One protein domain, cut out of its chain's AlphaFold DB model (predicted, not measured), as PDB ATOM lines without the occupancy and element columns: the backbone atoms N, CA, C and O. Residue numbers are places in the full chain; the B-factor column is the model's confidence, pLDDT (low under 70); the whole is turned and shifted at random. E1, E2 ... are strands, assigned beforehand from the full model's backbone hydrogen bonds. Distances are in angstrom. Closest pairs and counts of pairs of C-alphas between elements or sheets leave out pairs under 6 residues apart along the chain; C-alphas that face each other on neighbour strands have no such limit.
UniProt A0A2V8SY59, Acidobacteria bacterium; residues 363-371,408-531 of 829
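What this domain is: This is residues 363 to 371 and 408 to 531 of the 829 residues of a protein of Acidobacteria bacterium (UniProt A0A2V8SY59). Two twisted sheets form a sandwich that is only partly face to face: E4, E8, E6 and the later part of E3 make one side, and E7, E5 and E9 the other. At one end, E2 and the earlier part of E3 carry the first sheet on past the sandwich as a long hairpin, with E1 and the last printed residues toward that same end. The printed part has 133 residues, with nine named strands, E1 to E9 in order, and no named helix; its class is all strand. The sheets run E2, E3, E4, E8, E6 and E7, E5, E9, both antiparallel. The whole is loose, with a radius of gyration of the C-alphas of 17.5 A, and elongated, spanning 57 by 33 by 25 A.

Where its parts are: E1 is residues 368 to 371, beginning at C-alpha 368 (181.246, 207.852, 110.090). E2 is residues 410 to 418, 25.3 A long. E3, residues 421 to 437, is the longest strand by residues; it spans 45.2 A and bends by 72 degrees at residue 424. E4 is residues 447 to 455, 26.0 A. E5 is residues 464 to 470, 20.0 A, E6 residues 476 to 478 and E7 residues 483 to 488. E8 is residues 497 to 506, 28.7 A. E9, residues 514 to 519, ends at C-alpha 519 (170.715, 199.342, 111.189).

How they stand to each other: E1 pairs with no named strand, but residues 363 to 364 pair, parallel, with residues 430 to 431 of E3. E2, E3 and E4 form a meander, each strand the antiparallel neighbour of the one before; E2 and E3 are a hairpin, as are E3 and E4. The pairing is staggered: E3 pairs with E2 over residues 421 to 430, N 412 and O 428 being 2.8 A apart, and with E4 over residues 432 to 437, N 434 and O 453 being 2.8 A apart. E8 is antiparallel to E4, with N 450 and O 502 at 2.8 A, and to E6, with N 477 and O 505 at 2.9 A. In the other sheet, E5 is antiparallel to E7, with N 468 and O 484 at 2.8 A, and to E9, with N 469 and O 515 at 2.8 A. In the sandwich, two sheets face to face, the strands of one stand at 37 degrees to those of the other.

The domain as a whole: The two C-alphas farthest apart are those of Asn 419 and Gly 445, 58.1 A. Residues 372 to 407 are not printed, and C-alphas 371 and 408 are 18.1 A apart across the cut. Of the links printed whole, none is long. Residues 522 to 527 stand free. The mean pLDDT of the printed part is 78.3; 32 residues are under 70, among them 459 to 464 and 519 to 531.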
ATOM      1  N   GLY A 363     177.123 201.646 116.255       85.19
ATOM      2  CA  GLY A 363     177.914 202.127 115.126       85.19
ATOM      3  C   GLY A 363     178.996 201.140 114.715       85.19
ATOM      4  O   GLY A 363     179.110 200.056 115.286       85.19
ATOM      5  N   GLN A 364     179.764 201.492 113.685       91.06
ATOM      6  CA  GLN A 364     180.758 200.602 113.090       91.06
ATOM      7  C   GLN A 364     182.171 201.183 113.189       91.06
ATOM      8  O   GLN A 364     182.419 202.320 112.784       91.06
ATOM      9  N   ALA A 365     183.113 200.362 113.652       89.62
ATOM     10  CA  ALA A 365     184.515 200.724 113.794       89.62
ATOM     11  C   ALA A 365     185.097 201.216 112.458       89.62
ATOM     12  O   ALA A 365     184.989 200.552 111.422       89.62
ATOM     13  N   GLY A 366     185.708 202.402 112.469       87.94
ATOM     14  CA  GLY A 366     186.257 203.041 111.276       87.94
ATOM     15  C   GLY A 366     185.241 203.648 110.307       87.94
ATOM     16  O   GLY A 366     185.650 204.020 109.204       87.94
ATOM     17  N   LYS A 367     183.951 203.745 110.664       87.88
ATOM     18  CA  LYS A 367     182.917 204.399 109.845       87.88
ATOM     19  C   LYS A 367     182.415 205.713 110.461       87.88
ATOM     20  O   LYS A 367     182.476 205.866 111.684       87.88
ATOM     21  N   PRO A 368     181.939 206.658 109.624       87.81
ATOM     22  CA  PRO A 368     181.246 207.852 110.090       87.81
ATOM     23  C   PRO A 368     179.946 207.530 110.833       87.81
ATOM     24  O   PRO A 368     179.237 206.589 110.470       87.81
ATOM     25  N   PHE A 369     179.621 208.355 111.822       85.38
ATOM     26  CA  PHE A 369     178.296 208.487 112.423       85.38
ATOM     27  C   PHE A 369     178.107 209.932 112.916       85.38
ATOM     28  O   PHE A 369     179.087 210.657 113.108       85.38
ATOM     29  N   SER A 370     176.862 210.352 113.140       86.44
ATOM     30  CA  SER A 370     176.548 211.711 113.595       86.44
ATOM     31  C   SER A 370     176.071 211.759 115.045       86.44
ATOM     32  O   SER A 370     175.352 210.874 115.500       86.44
ATOM     33  N   VAL A 371     176.418 212.844 115.732       84.31
ATOM     34  CA  VAL A 371     175.854 213.278 117.015       84.31
ATOM     35  C   VAL A 371     175.057 214.556 116.761       84.31
ATOM     36  O   VAL A 371     175.543 215.449 116.067       84.31
ATOM     37  N   LEU A 408     188.771 200.089 118.452       86.50
ATOM     38  CA  LEU A 408     187.789 199.929 119.518       86.50
ATOM     39  C   LEU A 408     186.633 199.042 119.036       86.50
ATOM     40  O   LEU A 408     186.093 199.270 117.956       86.50
ATOM     41  N   LYS A 409     186.207 198.062 119.834       89.06
ATOM     42  CA  LYS A 409     185.016 197.237 119.564       89.06
ATOM     43  C   LYS A 409     184.313 196.842 120.863       89.06
ATOM     44  O   LYS A 409     184.958 196.784 121.906       89.06
ATOM     45  N   GLY A 410     183.025 196.516 120.782       81.62
ATOM     46  CA  GLY A 410     182.210 196.105 121.929       81.62
ATOM     47  C   GLY A 410     181.375 197.238 122.525       81.62
ATOM     48  O   GLY A 410     181.184 198.279 121.893       81.62
ATOM     49  N   ILE A 411     180.852 197.009 123.734       76.94
ATOM     50  CA  ILE A 411     180.179 198.037 124.543       76.94
ATOM     51  C   ILE A 411     181.223 199.053 125.012       76.94
ATOM     52  O   ILE A 411     182.299 198.680 125.478       76.94
ATOM     53  N   THR A 412     180.899 200.331 124.894       82.56
ATOM     54  CA  THR A 412     181.717 201.461 125.327       82.56
ATOM     55  C   THR A 412     180.819 202.694 125.512       82.56
ATOM     56  O   THR A 412     179.596 202.572 125.452       82.56
ATOM     57  N   ASP A 413     181.400 203.874 125.717       83.75
ATOM     58  CA  ASP A 413     180.655 205.134 125.813       83.75
ATOM     59  C   ASP A 413     180.947 206.043 124.614       83.75
ATOM     60  O   ASP A 413     182.099 206.133 124.182       83.75
ATOM     61  N   ILE A 414     179.932 206.768 124.134       86.12
ATOM     62  CA  ILE A 414     180.106 208.061 123.459       86.12
ATOM     63  C   ILE A 414     180.070 209.146 124.534       86.12
ATOM     64  O   ILE A 414     179.143 209.200 125.341       86.12
ATOM     65  N   GLU A 415     181.050 210.039 124.512       88.75
ATOM     66  CA  GLU A 415     181.142 211.210 125.378       88.75
ATOM     67  C   GLU A 415     181.279 212.459 124.503       88.75
ATOM     68  O   GLU A 415     182.142 212.514 123.628       88.75
ATOM     69  N   VAL A 416     180.401 213.440 124.699       88.00
ATOM     70  CA  VAL A 416     180.442 214.745 124.034       88.00
ATOM     71  C   VAL A 416     180.968 215.760 125.036       88.00
ATOM     72  O   VAL A 416     180.407 215.925 126.122       88.00
ATOM     73  N   GLU A 417     182.031 216.455 124.664       87.81
ATOM     74  CA  GLU A 417     182.606 217.552 125.428       87.81
ATOM     75  C   GLU A 417     182.311 218.871 124.725       87.81
ATOM     76  O   GLU A 417     182.444 218.963 123.511       87.81
ATOM     77  N   HIS A 418     181.955 219.902 125.484       84.56
ATOM     78  CA  HIS A 418     181.804 221.261 124.982       84.56
ATOM     79  C   HIS A 418     182.673 222.192 125.830       84.56
ATOM     80  O   HIS A 418     182.586 222.183 127.061       84.56
ATOM     81  N   ASN A 419     183.563 222.949 125.186       82.62
ATOM     82  CA  ASN A 419     184.604 223.756 125.820       82.62
ATOM     83  C   ASN A 419     185.416 222.965 126.872       82.62
ATOM     84  O   ASN A 419     185.644 223.418 127.995       82.62
ATOM     85  N   GLY A 420     185.804 221.733 126.514       80.94
ATOM     86  CA  GLY A 420     186.588 220.819 127.356       80.94
ATOM     87  C   GLY A 420     185.838 220.199 128.544       80.94
ATOM     88  O   GLY A 420     186.470 219.583 129.399       80.94
ATOM     89  N   LYS A 421     184.510 220.355 128.632       84.31
ATOM     90  CA  LYS A 421     183.674 219.768 129.695       84.31
ATOM     91  C   LYS A 421     182.714 218.739 129.114       84.31
ATOM     92  O   LYS A 421     181.971 219.074 128.198       84.31
ATOM     93  N   SER A 422     182.666 217.529 129.675       85.56
ATOM     94  CA  SER A 422     181.651 216.525 129.316       85.56
ATOM     95  C   SER A 422     180.240 217.074 129.553       85.56
ATOM     96  O   SER A 422     179.838 217.308 130.694       85.56
ATOM     97  N   VAL A 423     179.484 217.237 128.471       80.69
ATOM     98  CA  VAL A 423     178.087 217.701 128.455       80.69
ATOM     99  C   VAL A 423     177.096 216.577 128.162       80.69
ATOM    100  O   VAL A 423     175.916 216.719 128.463       80.69
ATOM    101  N   ALA A 424     177.565 215.450 127.628       79.38
ATOM    102  CA  ALA A 424     176.760 214.264 127.384       79.38
ATOM    103  C   ALA A 424     177.639 213.011 127.439       79.38
ATOM    104  O   ALA A 424     178.719 212.993 126.860       79.38
ATOM    105  N   LYS A 425     177.163 211.946 128.088       81.62
ATOM    106  CA  LYS A 425     177.775 210.616 128.037       81.62
ATOM    107  C   LYS A 425     176.699 209.536 127.922       81.62
ATOM    108  O   LYS A 425     175.721 209.576 128.662       81.62
ATOM    109  N   CYS A 426     176.859 208.616 126.975       73.25
ATOM    110  CA  CYS A 426     175.862 207.604 126.622       73.25
ATOM    111  C   CYS A 426     176.517 206.277 126.228       73.25
ATOM    112  O   CYS A 426     177.547 206.263 125.555       73.25
ATOM    113  N   THR A 427     175.881 205.159 126.577       73.00
ATOM    114  CA  THR A 427     176.323 203.823 126.156       73.00
ATOM    115  C   THR A 427     176.176 203.639 124.645       73.00
ATOM    116  O   THR A 427     175.141 203.954 124.058       73.00
ATOM    117  N   TYR A 428     177.212 203.072 124.034       78.31
ATOM    118  CA  TYR A 428     177.365 202.850 122.602       78.31
ATOM    119  C   TYR A 428     177.970 201.470 122.346       78.31
ATOM    120  O   TYR A 428     178.875 201.036 123.059       78.31
ATOM    121  N   ARG A 429     177.522 200.771 121.301       83.69
ATOM    122  CA  ARG A 429     178.179 199.549 120.824       83.69
ATOM    123  C   ARG A 429     178.884 199.812 119.501       83.69
ATOM    124  O   ARG A 429     178.236 200.075 118.488       83.69
ATOM    125  N   ASN A 430     180.205 199.661 119.494       89.19
ATOM    126  CA  ASN A 430     181.003 199.730 118.275       89.19
ATOM    127  C   ASN A 430     181.206 198.316 117.714       89.19
ATOM    128  O   ASN A 430     181.972 197.527 118.275       89.19
ATOM    129  N   ILE A 431     180.524 197.977 116.619       92.69
ATOM    130  CA  ILE A 431     180.728 196.700 115.930       92.69
ATOM    131  C   ILE A 431     181.856 196.802 114.903       92.69
ATOM    132  O   ILE A 431     182.011 197.786 114.184       92.69
ATOM    133  N   SER A 432     182.643 195.745 114.792       93.12
ATOM    134  CA  SER A 432     183.620 195.555 113.722       93.12
ATOM    135  C   SER A 432     183.030 194.622 112.668       93.12
ATOM    136  O   SER A 432     182.396 193.624 113.006       93.12
ATOM    137  N   VAL A 433     183.228 194.946 111.390       93.94
ATOM    138  CA  VAL A 433     182.772 194.127 110.260       93.94
ATOM    139  C   VAL A 433     183.985 193.644 109.482       93.94
ATOM    140  O   VAL A 433     184.821 194.447 109.069       93.94
ATOM    141  N   LYS A 434     184.034 192.341 109.208       94.38
ATOM    142  CA  LYS A 434     184.969 191.716 108.276       94.38
ATOM    143  C   LYS A 434     184.181 191.031 107.163       94.38
ATOM    144  O   LYS A 434     183.363 190.152 107.422       94.38
ATOM    145  N   LEU A 435     184.453 191.434 105.925       94.12
ATOM    146  CA  LEU A 435     183.964 190.784 104.711       94.12
ATOM    147  C   LEU A 435     185.132 190.070 104.034       94.12
ATOM    148  O   LEU A 435     186.239 190.606 103.983       94.12
ATOM    149  N   SER A 436     184.902 188.866 103.521       95.00
ATOM    150  CA  SER A 436     185.901 188.130 102.739       95.00
ATOM    151  C   SER A 436     185.227 187.199 101.740       95.00
ATOM    152  O   SER A 436     184.225 186.573 102.071       95.00
ATOM    153  N   ALA A 437     185.778 187.097 100.534       94.19
ATOM    154  CA  ALA A 437     185.329 186.165  99.508       94.19
ATOM    155  C   ALA A 437     186.541 185.478  98.868       94.19
ATOM    156  O   ALA A 437     187.621 186.065  98.806       94.19
ATOM    157  N   GLY A 438     186.364 184.241  98.396       90.94
ATOM    158  CA  GLY A 438     187.430 183.478  97.734       90.94
ATOM    159  C   GLY A 438     187.848 184.061  96.380       90.94
ATOM    160  O   GLY A 438     188.983 183.871  95.953       90.94
ATOM    161  N   LYS A 439     186.948 184.800  95.719       92.44
ATOM    162  CA  LYS A 439     187.206 185.539  94.476       92.44
ATOM    163  C   LYS A 439     186.670 186.963  94.601       92.44
ATOM    164  O   LYS A 439     185.572 187.155  95.109       92.44
ATOM    165  N   LEU A 440     187.433 187.951  94.128       91.88
ATOM    166  CA  LEU A 440     187.044 189.375  94.125       91.88
ATOM    167  C   LEU A 440     186.603 189.884  92.741       91.88
ATOM    168  O   LEU A 440     186.104 190.998  92.615       91.88
ATOM    169  N   ASN A 441     186.777 189.052  91.715       92.19
ATOM    170  CA  ASN A 441     186.211 189.218  90.385       92.19
ATOM    171  C   ASN A 441     185.461 187.928  90.055       92.19
ATOM    172  O   ASN A 441     185.962 186.850  90.384       92.19
ATOM    173  N   LEU A 442     184.298 188.030  89.417       88.69
ATOM    174  CA  LEU A 442     183.554 186.878  88.901       88.69
ATOM    175  C   LEU A 442     183.276 187.068  87.414       88.69
ATOM    176  O   LEU A 442     183.128 188.192  86.937       88.69
ATOM    177  N   THR A 443     183.179 185.954  86.698       91.75
ATOM    178  CA  THR A 443     182.647 185.855  85.337       91.75
ATOM    179  C   THR A 443     181.205 185.330  85.355       91.75
ATOM    180  O   THR A 443     180.690 184.906  86.390       91.75
ATOM    181  N   LYS A 444     180.494 185.394  84.221       92.25
ATOM    182  CA  LYS A 444     179.076 185.003  84.159       92.25
ATOM    183  C   LYS A 444     178.883 183.522  84.526       92.25
ATOM    184  O   LYS A 444     179.434 182.650  83.866       92.25
ATOM    185  N   GLY A 445     178.050 183.255  85.532       86.75
ATOM    186  CA  GLY A 445     177.764 181.920  86.071       86.75
ATOM    187  C   GLY A 445     178.769 181.419  87.116       86.75
ATOM    188  O   GLY A 445     178.542 180.378  87.726       86.75
ATOM    189  N   GLU A 446     179.861 182.145  87.355       96.19
ATOM    190  CA  GLU A 446     180.865 181.793  88.357       96.19
ATOM    191  C   GLU A 446     180.390 182.155  89.768       96.19
ATOM    192  O   GLU A 446     179.740 183.181  89.955       96.19
ATOM    193  N   VAL A 447     180.731 181.343  90.773       95.69
ATOM    194  CA  VAL A 447     180.303 181.560  92.165       95.69
ATOM    195  C   VAL A 447     181.470 181.753  93.135       95.69
ATOM    196  O   VAL A 447     182.553 181.189  92.957       95.69
ATOM    197  N   THR A 448     181.228 182.518  94.201       96.75
ATOM    198  CA  THR A 448     182.075 182.564  95.405       96.75
ATOM    199  C   THR A 448     181.216 182.708  96.657       96.75
ATOM    200  O   THR A 448     180.216 183.423  96.659       96.75
ATOM    201  N   ASP A 449     181.650 182.100  97.758       96.25
ATOM    202  CA  ASP A 449     181.121 182.428  99.080       96.25
ATOM    203  C   ASP A 449     181.664 183.788  99.530       96.25
ATOM    204  O   ASP A 449     182.880 183.985  99.589       96.25
ATOM    205  N   LEU A 450     180.766 184.696  99.900       96.69
ATOM    206  CA  LEU A 450     181.027 185.838 100.765       96.69
ATOM    207  C   LEU A 450     180.813 185.401 102.217       96.69
ATOM    208  O   LEU A 450     179.700 185.059 102.612       96.69
ATOM    209  N   SER A 451     181.865 185.461 103.025       96.12
ATOM    210  CA  SER A 451     181.783 185.328 104.479       96.12
ATOM    211  C   SER A 451     181.653 186.711 105.114       96.12
ATOM    212  O   SER A 451     182.492 187.589 104.885       96.12
ATOM    213  N   VAL A 452     180.599 186.887 105.909       95.56
ATOM    214  CA  VAL A 452     180.283 188.093 106.679       95.56
ATOM    215  C   VAL A 452     180.527 187.780 108.148       95.56
ATOM    216  O   VAL A 452     179.871 186.899 108.696       95.56
ATOM    217  N   THR A 453     181.441 188.496 108.798       95.50
ATOM    218  CA  THR A 453     181.723 188.345 110.233       95.50
ATOM    219  C   THR A 453     181.578 189.686 110.937       95.50
ATOM    220  O   THR A 453     182.090 190.702 110.465       95.50
ATOM    221  N   ILE A 454     180.874 189.689 112.066       94.50
ATOM    222  CA  ILE A 454     180.535 190.879 112.847       94.50
ATOM    223  C   ILE A 454     180.960 190.610 114.286       94.50
ATOM    224  O   ILE A 454     180.458 189.664 114.883       94.50
ATOM    225  N   ALA A 455     181.885 191.399 114.831       91.81
ATOM    226  CA  ALA A 455     182.424 191.219 116.185       91.81
ATOM    227  C   ALA A 455     182.337 192.505 117.023       91.81
ATOM    228  O   ALA A 455     182.143 193.587 116.469       91.81
ATOM    229  N   GLY A 456     182.500 192.420 118.344       84.00
ATOM    230  CA  GLY A 456     182.046 193.457 119.284       84.00
ATOM    231  C   GLY A 456     180.635 193.174 119.821       84.00
ATOM    232  O   GLY A 456     179.917 194.089 120.237       84.00
ATOM    233  N   LEU A 457     180.214 191.909 119.772       81.94
ATOM    234  CA  LEU A 457     178.912 191.414 120.211       81.94
ATOM    235  C   LEU A 457     178.977 190.714 121.576       81.94
ATOM    236  O   LEU A 457     177.959 190.211 122.040       81.94
ATOM    237  N   MET A 458     180.124 190.720 122.262       76.44
ATOM    238  CA  MET A 458     180.202 190.212 123.633       76.44
ATOM    239  C   MET A 458     179.177 190.925 124.529       76.44
ATOM    240  O   MET A 458     178.962 192.140 124.414       76.44
ATOM    241  N   SER A 459     178.511 190.151 125.389       62.47
ATOM    242  CA  SER A 459     177.405 190.611 126.241       62.47
ATOM    243  C   SER A 459     176.294 191.324 125.449       62.47
ATOM    244  O   SER A 459     175.850 192.412 125.816       62.47
ATOM    245  N   LEU A 460     175.880 190.765 124.306       57.81
ATOM    246  CA  LEU A 460     174.699 191.225 123.569       57.81
ATOM    247  C   LEU A 460     173.424 190.800 124.315       57.81
ATOM    248  O   LEU A 460     173.175 189.610 124.466       57.81
ATOM    249  N   LEU A 461     172.624 191.767 124.773       49.09
ATOM    250  CA  LEU A 461     171.374 191.519 125.515       49.09
ATOM    251  C   LEU A 461     170.123 191.682 124.635       49.09
ATOM    252  O   LEU A 461     169.135 190.965 124.789       49.09
ATOM    253  N   THR A 462     170.188 192.581 123.652       50.22
ATOM    254  CA  THR A 462     169.130 192.851 122.671       50.22
ATOM    255  C   THR A 462     169.607 192.535 121.252       50.22
ATOM    256  O   THR A 462     170.801 192.663 120.980       50.22
ATOM    257  N   PRO A 463     168.723 192.122 120.323       54.53
ATOM    258  CA  PRO A 463     169.133 191.875 118.946       54.53
ATOM    259  C   PRO A 463     169.704 193.130 118.276       54.53
ATOM    260  O   PRO A 463     169.114 194.208 118.348       54.53
ATOM    261  N   VAL A 464     170.828 192.974 117.579       67.88
ATOM    262  CA  VAL A 464     171.447 194.025 116.759       67.88
ATOM    263  C   VAL A 464     171.154 193.746 115.293       67.88
ATOM    264  O   VAL A 464     171.293 192.616 114.832       67.88
ATOM    265  N   SER A 465     170.755 194.776 114.550       73.12
ATOM    266  CA  SER A 465     170.479 194.665 113.117       73.12
ATOM    267  C   SER A 465     171.587 195.311 112.289       73.12
ATOM    268  O   SER A 465     172.116 196.364 112.642       73.12
ATOM    269  N   VAL A 466     171.928 194.702 111.156       80.31
ATOM    270  CA  VAL A 466     172.806 195.308 110.145       80.31
ATOM    271  C   VAL A 466     172.232 195.115 108.745       80.31
ATOM    272  O   VAL A 466     171.593 194.105 108.466       80.31
ATOM    273  N   LYS A 467     172.477 196.058 107.838       79.56
ATOM    274  CA  LYS A 467     172.067 195.973 106.435       79.56
ATOM    275  C   LYS A 467     173.254 195.554 105.579       79.56
ATOM    276  O   LYS A 467     174.202 196.320 105.430       79.56
ATOM    277  N   LEU A 468     173.178 194.360 105.002       82.94
ATOM    278  CA  LEU A 468     174.094 193.848 103.986       82.94
ATOM    279  C   LEU A 468     173.588 194.291 102.603       82.94
ATOM    280  O   LEU A 468     172.446 194.000 102.251       82.94
ATOM    281  N   THR A 469     174.413 194.994 101.827       80.38
ATOM    282  CA  THR A 469     174.038 195.537 100.508       80.38
ATOM    283  C   THR A 469     175.081 195.180  99.454       80.38
ATOM    284  O   THR A 469     176.265 195.469  99.622       80.38
ATOM    285  N   ASN A 470     174.644 194.586  98.347       82.38
ATOM    286  CA  ASN A 470     175.437 194.407  97.138       82.38
ATOM    287  C   ASN A 470     175.523 195.751  96.394       82.38
ATOM    288  O   ASN A 470     174.523 196.264  95.898       82.38
ATOM    289  N   GLY A 471     176.721 196.330  96.333       74.62
ATOM    290  CA  GLY A 471     177.006 197.574  95.616       74.62
ATOM    291  C   GLY A 471     177.308 197.365  94.129       74.62
ATOM    292  O   GLY A 471     177.708 198.302  93.441       74.62
ATOM    293  N   SER A 472     177.177 196.142  93.613       76.19
ATOM    294  CA  SER A 472     177.427 195.794  92.210       76.19
ATOM    295  C   SER A 472     176.398 194.785  91.662       76.19
ATOM    296  O   SER A 472     176.802 193.757  91.113       76.19
ATOM    297  N   PRO A 473     175.078 195.069  91.746       70.44
ATOM    298  CA  PRO A 473     174.010 194.155  91.308       70.44
ATOM    299  C   PRO A 473     174.002 193.880  89.794       70.44
ATOM    300  O   PRO A 473     173.343 192.959  89.328       70.44
ATOM    301  N   SER A 474     174.740 194.662  88.999       68.88
ATOM    302  CA  SER A 474     174.990 194.383  87.579       68.88
ATOM    303  C   SER A 474     176.170 193.431  87.338       68.88
ATOM    304  O   SER A 474     176.233 192.810  86.280       68.88
ATOM    305  N   THR A 475     177.107 193.310  88.284       75.12
ATOM    306  CA  THR A 475     178.252 192.392  88.185       75.12
ATOM    307  C   THR A 475     177.919 191.040  88.799       75.12
ATOM    308  O   THR A 475     178.214 190.010  88.198       75.12
ATOM    309  N   VAL A 476     177.299 191.029  89.982       82.44
ATOM    310  CA  VAL A 476     176.996 189.817  90.758       82.44
ATOM    311  C   VAL A 476     175.594 189.897  91.355       82.44
ATOM    312  O   VAL A 476     175.158 190.988  91.703       82.44
ATOM    313  N   SER A 477     174.919 188.762  91.533       77.06
ATOM    314  CA  SER A 477     173.740 188.642  92.401       77.06
ATOM    315  C   SER A 477     174.122 188.008  93.735       77.06
ATOM    316  O   SER A 477     174.970 187.113  93.786       77.06
ATOM    317  N   MET A 478     173.490 188.451  94.823       89.69
ATOM    318  CA  MET A 478     173.703 187.896  96.162       89.69
ATOM    319  C   MET A 478     172.551 186.977  96.591       89.69
ATOM    320  O   MET A 478     171.381 187.359  96.549       89.69
ATOM    321  N   SER A 479     172.865 185.763  97.057       74.12
ATOM    322  CA  SER A 479     171.875 184.819  97.598       74.12
ATOM    323  C   SER A 479     171.061 185.469  98.722       74.12
ATOM    324  O   SER A 479     171.654 186.035  99.641       74.12
ATOM    325  N   GLY A 480     169.730 185.380  98.690       57.00
ATOM    326  CA  GLY A 480     168.855 186.090  99.636       57.00
ATOM    327  C   GLY A 480     168.564 187.554  99.265       57.00
ATOM    328  O   GLY A 480     167.905 188.242 100.035       57.00
ATOM    329  N   GLY A 481     169.028 188.022  98.101       64.12
ATOM    330  CA  GLY A 481     168.754 189.352  97.557       64.12
ATOM    331  C   GLY A 481     169.902 190.345  97.750       64.12
ATOM    332  O   GLY A 481     170.744 190.197  98.636       64.12
ATOM    333  N   ASP A 482     169.913 191.392  96.928       68.19
ATOM    334  CA  ASP A 482     170.988 192.394  96.890       68.19
ATOM    335  C   ASP A 482     170.937 193.416  98.042       68.19
ATOM    336  O   ASP A 482     171.878 194.178  98.240       68.19
ATOM    337  N   SER A 483     169.875 193.409  98.847       69.94
ATOM    338  CA  SER A 483     169.744 194.207 100.071       69.94
ATOM    339  C   SER A 483     169.041 193.374 101.140       69.94
ATOM    340  O   SER A 483     167.869 193.042 100.988       69.94
ATOM    341  N   GLN A 484     169.739 193.061 102.231       74.38
ATOM    342  CA  GLN A 484     169.257 192.196 103.312       74.38
ATOM    343  C   GLN A 484     169.465 192.862 104.670       74.38
ATOM    344  O   GLN A 484     170.540 193.400 104.932       74.38
ATOM    345  N   VAL A 485     168.478 192.771 105.563       67.12
ATOM    346  CA  VAL A 485     168.672 193.089 106.985       67.12
ATOM    347  C   VAL A 485     168.981 191.792 107.726       67.12
ATOM    348  O   VAL A 485     168.182 190.859 107.726       67.12
ATOM    349  N   LEU A 486     170.163 191.726 108.331       69.12
ATOM    350  CA  LEU A 486     170.595 190.639 109.197       69.12
ATOM    351  C   LEU A 486     170.268 191.030 110.637       69.12
ATOM    352  O   LEU A 486     170.873 191.960 111.170       69.12
ATOM    353  N   VAL A 487     169.318 190.329 111.253       68.75
ATOM    354  CA  VAL A 487     169.034 190.441 112.688       68.75
ATOM    355  C   VAL A 487     169.902 189.419 113.413       68.75
ATOM    356  O   VAL A 487     169.808 188.226 113.138       68.75
ATOM    357  N   ILE A 488     170.757 189.897 114.310       71.31
ATOM    358  CA  ILE A 488     171.671 189.087 115.114       71.31
ATOM    359  C   ILE A 488     171.094 189.022 116.522       71.31
ATOM    360  O   ILE A 488     171.120 190.020 117.245       71.31
ATOM    361  N   ASN A 489     170.552 187.875 116.917       63.88
ATOM    362  CA  ASN A 489     170.031 187.696 118.267       63.88
ATOM    363  C   ASN A 489     171.178 187.351 119.230       63.88
ATOM    364  O   ASN A 489     172.171 186.763 118.802       63.88
ATOM    365  N   PRO A 490     171.038 187.620 120.542       62.47
ATOM    366  CA  PRO A 490     171.982 187.156 121.565       62.47
ATOM    367  C   PRO A 490     172.359 185.671 121.457       62.47
ATOM    368  O   PRO A 490     173.515 185.315 121.652       62.47
ATOM    369  N   ALA A 491     171.398 184.814 121.094       56.78
ATOM    370  CA  ALA A 491     171.601 183.373 120.931       56.78
ATOM    371  C   ALA A 491     172.428 182.981 119.688       56.78
ATOM    372  O   ALA A 491     172.928 181.862 119.630       56.78
ATOM    373  N   ASP A 492     172.585 183.884 118.713       64.50
ATOM    374  CA  ASP A 492     173.353 183.641 117.485       64.50
ATOM    375  C   ASP A 492     174.839 184.047 117.633       64.50
ATOM    376  O   ASP A 492     175.639 183.865 116.709       64.50
ATOM    377  N   VAL A 493     175.217 184.645 118.772       69.19
ATOM    378  CA  VAL A 493     176.571 185.154 119.035       69.19
ATOM    379  C   VAL A 493     177.465 184.053 119.603       69.19
ATOM    380  O   VAL A 493     177.184 183.465 120.643       69.19
ATOM    381  N   ASN A 494     178.602 183.836 118.947       81.69
ATOM    382  CA  ASN A 494     179.675 182.960 119.397       81.69
ATOM    383  C   ASN A 494     180.720 183.827 120.120       81.69
ATOM    384  O   ASN A 494     181.511 184.519 119.477       81.69
ATOM    385  N   ASP A 495     180.672 183.830 121.455       80.75
ATOM    386  CA  ASP A 495     181.451 184.680 122.374       80.75
ATOM    387  C   ASP A 495     181.337 186.197 122.110       80.75
ATOM    388  O   ASP A 495     180.607 186.900 122.807       80.75
ATOM    389  N   ASP A 496     182.062 186.712 121.113       86.12
ATOM    390  CA  ASP A 496     182.094 188.127 120.718       86.12
ATOM    391  C   ASP A 496     181.656 188.360 119.261       86.12
ATOM    392  O   ASP A 496     181.601 189.510 118.819       86.12
ATOM    393  N   TYR A 497     181.356 187.309 118.486       90.00
ATOM    394  CA  TYR A 497     181.082 187.451 117.055       90.00
ATOM    395  C   TYR A 497     179.918 186.614 116.515       90.00
ATOM    396  O   TYR A 497     179.629 185.502 116.947       90.00
ATOM    397  N   TYR A 498     179.289 187.151 115.478       90.44
ATOM    398  CA  TYR A 498     178.343 186.472 114.603       90.44
ATOM    399  C   TYR A 498     178.994 186.283 113.232       90.44
ATOM    400  O   TYR A 498     179.737 187.152 112.766       90.44
ATOM    401  N   SER A 499     178.725 185.159 112.569       93.31
ATOM    402  CA  SER A 499     179.210 184.915 111.212       93.31
ATOM    403  C   SER A 499     178.142 184.243 110.359       93.31
ATOM    404  O   SER A 499     177.439 183.344 110.814       93.31
ATOM    405  N   THR A 500     178.027 184.667 109.104       89.56
ATOM    406  CA  THR A 500     177.108 184.082 108.127       89.56
ATOM    407  C   THR A 500     177.720 184.127 106.729       89.56
ATOM    408  O   THR A 500     178.630 184.912 106.461       89.56
ATOM    409  N   LYS A 501     177.233 183.279 105.823       93.81
ATOM    410  CA  LYS A 501     177.686 183.229 104.428       93.81
ATOM    411  C   LYS A 501     176.585 183.650 103.467       93.81
ATOM    412  O   LYS A 501     175.408 183.431 103.748       93.81
ATOM    413  N   ARG A 502     176.970 184.210 102.323       92.50
ATOM    414  CA  ARG A 502     176.113 184.424 101.149       92.50
ATOM    415  C   ARG A 502     176.855 183.960  99.906       92.50
ATOM    416  O   ARG A 502     178.036 184.254  99.766       92.50
ATOM    417  N   THR A 503     176.183 183.264  99.003       94.00
ATOM    418  CA  THR A 503     176.756 182.924  97.699       94.00
ATOM    419  C   THR A 503     176.570 184.116  96.769       94.00
ATOM    420  O   THR A 503     175.460 184.629  96.630       94.00
ATOM    421  N   LEU A 504     177.660 184.572  96.159       93.25
ATOM    422  CA  LEU A 504     177.646 185.550  95.079       93.25
ATOM    423  C   LEU A 504     177.776 184.805  93.753       93.25
ATOM    424  O   LEU A 504     178.670 183.967  93.621       93.25
ATOM    425  N   THR A 505     176.925 185.134  92.784       92.06
ATOM    426  CA  THR A 505     176.944 184.555  91.434       92.06
ATOM    427  C   THR A 505     177.206 185.653  90.413       92.06
ATOM    428  O   THR A 505     176.503 186.660  90.392       92.06
ATOM    429  N   GLY A 506     178.200 185.475  89.547       89.12
ATOM    430  CA  GLY A 506     178.533 186.437  88.504       89.12
ATOM    431  C   GLY A 506     177.454 186.526  87.423       89.12
ATOM    432  O   GLY A 506     177.037 185.525  86.841       89.12
ATOM    433  N   ILE A 507     177.026 187.747  87.124       85.31
ATOM    434  CA  ILE A 507     176.123 188.108  86.024       85.31
ATOM    435  C   ILE A 507     176.957 188.598  84.834       85.31
ATOM    436  O   ILE A 507     176.734 188.196  83.686       85.31
ATOM    437  N   HIS A 508     177.959 189.431  85.119       83.00
ATOM    438  CA  HIS A 508     178.893 190.009  84.159       83.00
ATOM    439  C   HIS A 508     180.328 189.912  84.682       83.00
ATOM    440  O   HIS A 508     180.553 189.838  85.886       83.00
ATOM    441  N   ALA A 509     181.299 189.908  83.764       84.94
ATOM    442  CA  ALA A 509     182.710 189.868  84.121       84.94
ATOM    443  C   ALA A 509     183.139 191.177  84.804       84.94
ATOM    444  O   ALA A 509     183.068 192.240  84.188       84.94
ATOM    445  N   GLY A 510     183.605 191.103  86.052       83.62
ATOM    446  CA  GLY A 510     184.159 192.266  86.743       83.62
ATOM    447  C   GLY A 510     184.352 192.097  88.248       83.62
ATOM    448  O   GLY A 510     183.995 191.074  88.839       83.62
ATOM    449  N   ALA A 511     184.907 193.145  88.856       86.94
ATOM    450  CA  ALA A 511     184.984 193.307  90.301       86.94
ATOM    451  C   ALA A 511     183.618 193.700  90.883       86.94
ATOM    452  O   ALA A 511     182.799 194.335  90.211       86.94
ATOM    453  N   PHE A 512     183.394 193.355  92.148       86.62
ATOM    454  CA  PHE A 512     182.164 193.677  92.868       86.62
ATOM    455  C   PHE A 512     182.453 194.308  94.232       86.62
ATOM    456  O   PHE A 512     183.518 194.116  94.819       86.62
ATOM    457  N   THR A 513     181.472 195.034  94.763       85.62
ATOM    458  CA  THR A 513     181.499 195.577  96.123       85.62
ATOM    459  C   THR A 513     180.304 195.071  96.923       85.62
ATOM    460  O   THR A 513     179.189 194.966  96.418       85.62
ATOM    461  N   VAL A 514     180.528 194.766  98.199       85.69
ATOM    462  CA  VAL A 514     179.466 194.488  99.171       85.69
ATOM    463  C   VAL A 514     179.768 195.297 100.423       85.69
ATOM    464  O   VAL A 514     180.922 195.389 100.844       85.69
ATOM    465  N   SER A 515     178.743 195.906 101.008       84.75
ATOM    466  CA  SER A 515     178.840 196.691 102.232       84.75
ATOM    467  C   SER A 515     177.950 196.109 103.326       84.75
ATOM    468  O   SER A 515     176.932 195.470 103.064       84.75
ATOM    469  N   VAL A 516     178.348 196.343 104.572       84.19
ATOM    470  CA  VAL A 516     177.484 196.200 105.746       84.19
ATOM    471  C   VAL A 516     177.465 197.554 106.429       84.19
ATOM    472  O   VAL A 516     178.524 198.168 106.570       84.19
ATOM    473  N   ALA A 517     176.284 197.992 106.848       79.12
ATOM    474  CA  ALA A 517     176.097 199.140 107.723       79.12
ATOM    475  C   ALA A 517     175.242 198.727 108.933       79.12
ATOM    476  O   ALA A 517     174.352 197.887 108.772       79.12
ATOM    477  N   PRO A 518     175.461 199.296 110.130       78.62
ATOM    478  CA  PRO A 518     174.504 199.197 111.225       78.62
ATOM    479  C   PRO A 518     173.108 199.622 110.769       78.62
ATOM    480  O   PRO A 518     172.956 200.634 110.087       78.62
ATOM    481  N   VAL A 519     172.093 198.855 111.153       63.53
ATOM    482  CA  VAL A 519     170.715 199.342 111.189       63.53
ATOM    483  C   VAL A 519     170.477 199.689 112.641       63.53
ATOM    484  O   VAL A 519     170.309 198.791 113.466       63.53
ATOM    485  N   ASP A 520     170.504 200.983 112.949       53.97
ATOM    486  CA  ASP A 520     169.922 201.455 114.200       53.97
ATOM    487  C   ASP A 520     168.448 201.012 114.165       53.97
ATOM    488  O   ASP A 520     167.735 201.372 113.217       53.97
ATOM    489  N   PRO A 521     168.000 200.108 115.057       39.31
ATOM    490  CA  PRO A 521     166.628 199.631 115.013       39.31
ATOM    491  C   PRO A 521     165.689 200.826 115.200       39.31
ATOM    492  O   PRO A 521     166.041 201.799 115.859       39.31
ATOM    493  N   SER A 522     164.468 200.760 114.658       31.75
ATOM    494  CA  SER A 522     163.543 201.905 114.537       31.75
ATOM    495  C   SER A 522     163.211 202.639 115.852       31.75
ATOM    496  O   SER A 522     162.634 203.724 115.832       31.75
ATOM    497  N   TYR A 523     163.635 202.103 116.997       32.41
ATOM    498  CA  TYR A 523     163.816 202.797 118.273       32.41
ATOM    499  C   TYR A 523     164.725 204.055 118.217       32.41
ATOM    500  O   TYR A 523     164.690 204.826 119.167       32.41
ATOM    501  N   ALA A 524     165.421 204.340 117.111       30.06
ATOM    502  CA  ALA A 524     166.385 205.437 116.900       30.06
ATOM    503  C   ALA A 524     165.914 206.919 117.038       30.06
ATOM    504  O   ALA A 524     166.710 207.815 116.774       30.06
ATOM    505  N   ASN A 525     164.678 207.218 117.478       31.39
ATOM    506  CA  ASN A 525     164.316 208.530 118.074       31.39
ATOM    507  C   ASN A 525     163.771 208.401 119.513       31.39
ATOM    508  O   ASN A 525     163.098 209.303 120.010       31.39
ATOM    509  N   ILE A 526     164.081 207.321 120.239       32.88
ATOM    510  CA  ILE A 526     164.341 207.513 121.665       32.88
ATOM    511  C   ILE A 526     165.633 208.324 121.682       32.88
ATOM    512  O   ILE A 526     166.714 207.773 121.495       32.88
ATOM    513  N   LEU A 527     165.502 209.646 121.828       35.00
ATOM    514  CA  LEU A 527     166.633 210.506 122.145       35.00
ATOM    515  C   LEU A 527     167.314 209.876 123.355       35.00
ATOM    516  O   LEU A 527     166.735 209.854 124.446       35.00
ATOM    517  N   ASN A 528     168.515 209.339 123.151       42.91
ATOM    518  CA  ASN A 528     169.351 208.868 124.239       42.91
ATOM    519  C   ASN A 528     169.835 210.146 124.938       42.91
ATOM    520  O   ASN A 528     170.879 210.692 124.596       42.91
ATOM    521  N   ASN A 529     168.973 210.711 125.792       42.59
ATOM    522  CA  ASN A 529     169.160 211.997 126.453       42.59
ATOM    523  C   ASN A 529     170.285 211.835 127.472       42.59
ATOM    524  O   ASN A 529     170.054 211.517 128.638       42.59
ATOM    525  N   CYS A 530     171.512 212.010 126.998       47.47
ATOM    526  CA  CYS A 530     172.705 211.826 127.796       47.47
ATOM    527  C   CYS A 530     172.756 212.893 128.900       47.47
ATOM    528  O   CYS A 530     173.017 214.065 128.628       47.47
ATOM    529  N   SER A 531     172.522 212.498 130.151       40.56
ATOM    530  CA  SER A 531     172.621 213.401 131.301       40.56
ATOM    531  C   SER A 531     174.084 213.600 131.721       40.56
ATOM    532  O   SER A 531     174.818 212.613 131.833       40.56
TER     533      SER A 531